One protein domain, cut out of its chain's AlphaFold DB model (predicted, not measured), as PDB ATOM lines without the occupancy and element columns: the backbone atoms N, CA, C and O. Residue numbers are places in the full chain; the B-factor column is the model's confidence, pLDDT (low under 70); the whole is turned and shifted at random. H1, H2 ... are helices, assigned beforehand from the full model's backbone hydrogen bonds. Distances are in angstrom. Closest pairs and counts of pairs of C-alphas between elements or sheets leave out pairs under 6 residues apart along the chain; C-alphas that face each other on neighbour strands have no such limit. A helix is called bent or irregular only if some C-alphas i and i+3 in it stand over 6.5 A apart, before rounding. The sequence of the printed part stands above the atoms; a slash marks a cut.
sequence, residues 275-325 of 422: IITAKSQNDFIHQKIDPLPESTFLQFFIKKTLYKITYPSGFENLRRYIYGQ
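Overview. This is residues 275 to 325 of the 422 residues of an uncharacterized protein of Rikenellaceae bacterium (UniProt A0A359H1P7). The printed part is a loose helical hairpin of two helices, H1 and H2, side by side but shifted along each other, with a tail of residues 311 to 325 that leads on from H2 and passes round the end of H1 where Ala 278 lies. The loop of residues 290 to 296 joins the two helices at the opposite end of the outline. The 51 printed residues hold two named helices, H1 then H2, and no named strand; the class is all helix, with 26 residues in named elements. The whole is loose, with a radius of gyration of the C-alphas of 12.4 A, and only just flat, with spans of 38 by 20 by 11 A.

Along the chain. After residues 275 to 277, H1 takes residues 278 to 289, from C-alpha 278 at (15.533, 77.423, 155.236), and is 15.1 A long from first to last C-alpha. It is neither bent nor irregular, but only just: C-alphas 286 and 289 are 6.1 A apart. H2, the longest helix, takes residues 297 to 310 and is 19.8 A long, from C-alpha 297 at (7.496, 50.302, 155.019) to C-alpha 310 at (15.585, 68.252, 157.391).

Arrangement. H1 and H2 form a helical hairpin across a short link of 7 residues. They touch, with 6 pairs of C-alphas within 8 A. Their closest C-alphas are those of Gln 281 and Thr 310, 6.0 A apart. They run opposite ways at a shallow tilt of 15 degrees. Their centres are 14.0 A apart. In H1 and H2 every O i to N i+4 pair is within hydrogen-bond range.

Size, cuts and confidence. The two C-alphas farthest apart are those of Phe 297 and Gln 325, 38.9 A. The printed part has no cut. Residues 311 to 325 hold no named element. The mean pLDDT of the printed part is 85.0, and residues 314 to 315 and 317 to 318 are under 70.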
ATOM      1  N   ILE A 275      25.581  78.448 155.869       83.88
ATOM      2  CA  ILE A 275      25.715  77.291 154.975       83.88
ATOM      3  C   ILE A 275      24.390  76.520 154.930       83.88
ATOM      4  O   ILE A 275      23.980  76.040 153.881       83.88
ATOM      5  N   ILE A 276      23.689  76.431 156.061       84.00
ATOM      6  CA  ILE A 276      22.366  75.820 156.166       84.00
ATOM      7  C   ILE A 276      21.339  76.924 156.417       84.00
ATOM      8  O   ILE A 276      21.384  77.636 157.419       84.00
ATOM      9  N   THR A 277      20.400  77.043 155.489       83.44
ATOM     10  CA  THR A 277      19.298  78.011 155.458       83.44
ATOM     11  C   THR A 277      17.974  77.283 155.262       83.44
ATOM     12  O   THR A 277      17.960  76.135 154.807       83.44
ATOM     13  N   ALA A 278      16.859  77.967 155.533       83.38
ATOM     14  CA  ALA A 278      15.533  77.423 155.236       83.38
ATOM     15  C   ALA A 278      15.410  77.049 153.745       83.38
ATOM     16  O   ALA A 278      14.896  75.989 153.401       83.38
ATOM     17  N   LYS A 279      15.974  77.882 152.856       83.12
ATOM     18  CA  LYS A 279      15.993  77.611 151.417       83.12
ATOM     19  C   LYS A 279      16.810  76.364 151.075       83.12
ATOM     20  O   LYS A 279      16.294  75.494 150.394       83.12
ATOM     21  N   SER A 280      18.041  76.231 151.575       85.75
ATOM     22  CA  SER A 280      18.865  75.049 151.271       85.75
ATOM     23  C   SER A 280      18.262  73.751 151.816       85.75
ATOM     24  O   SER A 280      18.436  72.700 151.211       85.75
ATOM     25  N   GLN A 281      17.559  73.811 152.953       87.56
ATOM     26  CA  GLN A 281      16.807  72.668 153.480       87.56
ATOM     27  C   GLN A 281      15.645  72.296 152.554       87.56
ATOM     28  O   GLN A 281      15.511  71.125 152.209       87.56
ATOM     29  N   ASN A 282      14.857  73.278 152.110       87.88
ATOM     30  CA  ASN A 282      13.764  73.055 151.161       87.88
ATOM     31  C   ASN A 282      14.276  72.526 149.816       87.88
ATOM     32  O   ASN A 282      13.742  71.551 149.298       87.88
ATOM     33  N   ASP A 283      15.354  73.102 149.284       87.62
ATOM     34  CA  ASP A 283      15.987  72.645 148.046       87.62
ATOM     35  C   ASP A 283      16.467  71.188 148.187       87.62
ATOM     36  O   ASP A 283      16.248  70.372 147.292       87.62
ATOM     37  N   PHE A 284      17.063  70.817 149.329       89.56
ATOM     38  CA  PHE A 284      17.469  69.436 149.602       89.56
ATOM     39  C   PHE A 284      16.273  68.487 149.704       89.56
ATOM     40  O   PHE A 284      16.322  67.382 149.164       89.56
ATOM     41  N   ILE A 285      15.195  68.915 150.365       91.19
ATOM     42  CA  ILE A 285      13.950  68.152 150.446       91.19
ATOM     43  C   ILE A 285      13.436  67.852 149.035       91.19
ATOM     44  O   ILE A 285      13.332  66.682 148.669       91.19
ATOM     45  N   HIS A 286      13.250  68.882 148.212       91.31
ATOM     46  CA  HIS A 286      12.710  68.732 146.865       91.31
ATOM     47  C   HIS A 286      13.613  67.926 145.926       91.31
ATOM     48  O   HIS A 286      13.128  67.147 145.109       91.31
ATOM     49  N   GLN A 287      14.935  68.070 146.036       92.19
ATOM     50  CA  GLN A 287      15.871  67.404 145.125       92.19
ATOM     51  C   GLN A 287      16.262  65.988 145.556       92.19
ATOM     52  O   GLN A 287      16.647  65.183 144.707       92.19
ATOM     53  N   LYS A 288      16.261  65.689 146.862       92.75
ATOM     54  CA  LYS A 288      16.844  64.450 147.407       92.75
ATOM     55  C   LYS A 288      15.882  63.616 148.239       92.75
ATOM     56  O   LYS A 288      16.086  62.409 148.291       92.75
ATOM     57  N   ILE A 289      14.878  64.216 148.880       91.94
ATOM     58  CA  ILE A 289      13.932  63.492 149.744       91.94
ATOM     59  C   ILE A 289      12.637  63.193 148.990       91.94
ATOM     60  O   ILE A 289      12.228  62.034 148.963       91.94
ATOM     61  N   ASP A 290      12.025  64.185 148.337       91.94
ATOM     62  CA  ASP A 290      10.783  64.024 147.566       91.94
ATOM     63  C   ASP A 290      10.864  62.875 146.540       91.94
ATOM     64  O   ASP A 290       9.925  62.072 146.502       91.94
ATOM     65  N   PRO A 291      11.973  62.699 145.782       94.31
ATOM     66  CA  PRO A 291      12.083  61.635 144.781       94.31
ATOM     67  C   PRO A 291      12.278  60.227 145.362       94.31
ATOM     68  O   PRO A 291      12.304  59.260 144.601       94.31
ATOM     69  N   LEU A 292      12.472  60.078 146.680       91.44
ATOM     70  CA  LEU A 292      12.674  58.762 147.283       91.44
ATOM     71  C   LEU A 292      11.399  57.912 147.158       91.44
ATOM     72  O   LEU A 292      10.302  58.417 147.438       91.44
ATOM     73  N   PRO A 293      11.531  56.624 146.787       90.00
ATOM     74  CA  PRO A 293      10.395  55.718 146.677       90.00
ATOM     75  C   PRO A 293       9.745  55.478 148.046       90.00
ATOM     76  O   PRO A 293      10.401  55.576 149.080       90.00
ATOM     77  N   GLU A 294       8.460  55.128 148.045       89.94
ATOM     78  CA  GLU A 294       7.668  54.818 149.250       89.94
ATOM     79  C   GLU A 294       7.023  53.422 149.175       89.94
ATOM     80  O   GLU A 294       6.050  53.133 149.865       89.94
ATOM     81  N   SER A 295       7.547  52.532 148.327       89.69
ATOM     82  CA  SER A 295       6.907  51.243 148.031       89.69
ATOM     83  C   SER A 295       7.019  50.217 149.160       89.69
ATOM     84  O   SER A 295       6.282  49.235 149.178       89.69
ATOM     85  N   THR A 296       7.915  50.431 150.125       93.50
ATOM     86  CA  THR A 296       8.075  49.564 151.301       93.50
ATOM     87  C   THR A 296       7.989  50.359 152.600       93.50
ATOM     88  O   THR A 296       8.354  51.533 152.658       93.50
ATOM     89  N   PHE A 297       7.576  49.694 153.685       90.94
ATOM     90  CA  PHE A 297       7.496  50.302 155.019       90.94
ATOM     91  C   PHE A 297       8.827  50.928 155.469       90.94
ATOM     92  O   PHE A 297       8.837  52.022 156.027       90.94
ATOM     93  N   LEU A 298       9.956  50.266 155.188       91.06
ATOM     94  CA  LEU A 298      11.288  50.781 155.513       91.06
ATOM     95  C   LEU A 298      11.594  52.075 154.745       91.06
ATOM     96  O   LEU A 298      12.084  53.033 155.336       91.06
ATOM     97  N   GLN A 299      11.264  52.130 153.454       91.12
ATOM     98  CA  GLN A 299      11.449  53.332 152.641       91.12
ATOM     99  C   GLN A 299      10.566  54.488 153.123       91.12
ATOM    100  O   GLN A 299      11.067  55.594 153.313       91.12
ATOM    101  N   PHE A 300       9.291  54.221 153.416       91.75
ATOM    102  CA  PHE A 300       8.388  55.210 154.003       91.75
ATOM    103  C   PHE A 300       8.914  55.731 155.349       91.75
ATOM    104  O   PHE A 300       8.954  56.940 155.586       91.75
ATOM    105  N   PHE A 301       9.380  54.833 156.225       93.31
ATOM    106  CA  PHE A 301       9.959  55.202 157.516       93.31
ATOM    107  C   PHE A 301      11.214  56.072 157.358       93.31
ATOM    108  O   PHE A 301      11.328  57.108 158.020       93.31
ATOM    109  N   ILE A 302      12.136  55.693 156.466       91.50
ATOM    110  CA  ILE A 302      13.353  56.463 156.170       91.50
ATOM    111  C   ILE A 302      12.984  57.843 155.630       91.50
ATOM    112  O   ILE A 302      13.452  58.843 156.170       91.50
ATOM    113  N   LYS A 303      12.105  57.922 154.626       92.38
ATOM    114  CA  LYS A 303      11.680  59.191 154.024       92.38
ATOM    115  C   LYS A 303      11.027  60.110 155.058       92.38
ATOM    116  O   LYS A 303      11.427  61.263 155.192       92.38
ATOM    117  N   LYS A 304      10.105  59.591 155.875       91.88
ATOM    118  CA  LYS A 304       9.469  60.341 156.972       91.88
ATOM    119  C   LYS A 304      10.483  60.835 158.010       91.88
ATOM    120  O   LYS A 304      10.362  61.951 158.514       91.88
ATOM    121  N   THR A 305      11.486  60.019 158.325       90.62
ATOM    122  CA  THR A 305      12.562  60.385 159.255       90.62
ATOM    123  C   THR A 305      13.441  61.487 158.670       90.62
ATOM    124  O   THR A 305      13.727  62.462 159.362       90.62
ATOM    125  N   LEU A 306      13.803  61.384 157.388       90.69
ATOM    126  CA  LEU A 306      14.562  62.408 156.670       90.69
ATOM    127  C   LEU A 306      13.802  63.735 156.629       90.69
ATOM    128  O   LEU A 306      14.371  64.748 157.024       90.69
ATOM    129  N   TYR A 307      12.507  63.732 156.288       88.81
ATOM    130  CA  TYR A 307      11.680  64.940 156.385       88.81
ATOM    131  C   TYR A 307      11.742  65.543 157.780       88.81
ATOM    132  O   TYR A 307      12.058  66.715 157.919       88.81
ATOM    133  N   LYS A 308      11.509  64.751 158.831       87.44
ATOM    134  CA  LYS A 308      11.504  65.267 160.205       87.44
ATOM    135  C   LYS A 308      12.840  65.903 160.615       87.44
ATOM    136  O   LYS A 308      12.838  66.840 161.405       87.44
ATOM    137  N   ILE A 309      13.964  65.387 160.117       85.00
ATOM    138  CA  ILE A 309      15.305  65.900 160.438       85.00
ATOM    139  C   ILE A 309      15.653  67.135 159.594       85.00
ATOM    140  O   ILE A 309      16.361  68.020 160.074       85.00
ATOM    141  N   THR A 310      15.201  67.195 158.339       84.31
ATOM    142  CA  THR A 310      15.585  68.252 157.391       84.31
ATOM    143  C   THR A 310      14.615  69.431 157.365       84.31
ATOM    144  O   THR A 310      15.057  70.542 157.077       84.31
ATOM    145  N   TYR A 311      13.329  69.217 157.660       82.25
ATOM    146  CA  TYR A 311      12.300  70.250 157.532       82.25
ATOM    147  C   TYR A 311      12.652  71.492 158.363       82.25
ATOM    148  O   TYR A 311      13.031  71.337 159.530       82.25
ATOM    149  N   PRO A 312      12.529  72.709 157.797       77.19
ATOM    150  CA  PRO A 312      12.825  73.928 158.530       77.19
ATOM    151  C   PRO A 312      11.965  74.017 159.790       77.19
ATOM    152  O   PRO A 312      10.737  73.957 159.744       77.19
ATOM    153  N   SER A 313      12.624  74.170 160.929       70.19
ATOM    154  CA  SER A 313      12.002  74.360 162.237       70.19
ATOM    155  C   SER A 313      11.391  75.757 162.419       70.19
ATOM    156  O   SER A 313      10.789  76.024 163.455       70.19
ATOM    157  N   GLY A 314      11.555  76.655 161.438       66.81
ATOM    158  CA  GLY A 314      11.098  78.049 161.490       66.81
ATOM    159  C   GLY A 314      12.096  78.985 162.176       66.81
ATOM    160  O   GLY A 314      11.915  80.200 162.169       66.81
ATOM    161  N   PHE A 315      13.177  78.429 162.724       65.56
ATOM    162  CA  PHE A 315      14.256  79.170 163.369       65.56
ATOM    163  C   PHE A 315      15.480  79.337 162.466       65.56
ATOM    164  O   PHE A 315      16.473  79.923 162.888       65.56
ATOM    165  N   GLU A 316      15.477  78.802 161.246       71.06
ATOM    166  CA  GLU A 316      16.612  78.905 160.332       71.06
ATOM    167  C   GLU A 316      16.785  80.307 159.743       71.06
ATOM    168  O   GLU A 316      15.897  81.160 159.775       71.06
ATOM    169  N   ASN A 317      17.977  80.568 159.201       68.94
ATOM    170  CA  ASN A 317      18.235  81.819 158.509       68.94
ATOM    171  C   ASN A 317      17.370  81.903 157.243       68.94
ATOM    172  O   ASN A 317      17.448  81.030 156.375       68.94
ATOM    173  N   LEU A 318      16.551  82.958 157.167       69.19
ATOM    174  CA  LEU A 318      15.731  83.296 156.000       69.19
ATOM    175  C   LEU A 318      16.581  83.803 154.831       69.19
ATOM    176  O   LEU A 318      16.122  83.814 153.688       69.19
ATOM    177  N   ARG A 319      17.818  84.240 155.098       72.44
ATOM    178  CA  ARG A 319      18.744  84.635 154.040       72.44
ATOM    179  C   ARG A 319      19.109  83.428 153.172       72.44
ATOM    180  O   ARG A 319      19.066  82.281 153.611       72.44
ATOM    181  N   ARG A 320      19.466  83.698 151.918       73.31
ATOM    182  CA  ARG A 320      19.865  82.665 150.956       73.31
ATOM    183  C   ARG A 320      21.198  82.043 151.357       73.31
ATOM    184  O   ARG A 320      22.079  82.723 151.860       73.31
ATOM    185  N   TYR A 321      21.350  80.760 151.068       79.94
ATOM    186  CA  TYR A 321      22.617  80.047 151.187       79.94
ATOM    187  C   TYR A 321      23.764  80.806 150.504       79.94
ATOM    188  O   TYR A 321      23.644  81.158 149.331       79.94
ATOM    189  N   ILE A 322      24.867  81.035 151.229       81.12
ATOM    190  CA  ILE A 322      25.949  81.913 150.765       81.12
ATOM    191  C   ILE A 322      26.556  81.447 149.436       81.12
ATOM    192  O   ILE A 322      26.617  82.232 148.498       81.12
ATOM    193  N   TYR A 323      26.906  80.167 149.283       80.88
ATOM    194  CA  TYR A 323      27.560  79.702 148.050       80.88
ATOM    195  C   TYR A 323      26.612  79.585 146.843       80.88
ATOM    196  O   TYR A 323      27.058  79.277 145.744       80.88
ATOM    197  N   GLY A 324      25.312  79.835 147.028       78.62
ATOM    198  CA  GLY A 324      24.346  79.948 145.933       78.62
ATOM    199  C   GLY A 324      24.236  81.361 145.353       78.62
ATOM    200  O   GLY A 324      23.433  81.578 144.451       78.62
ATOM    201  N   GLN A 325      24.979  82.328 145.899       82.44
ATOM    202  CA  GLN A 325      24.933  83.739 145.508       82.44
ATOM    203  C   GLN A 325      26.077  84.097 144.549       82.44
ATOM    204  O   GLN A 325      27.040  83.340 144.418       82.44
TER     205      GLN A 325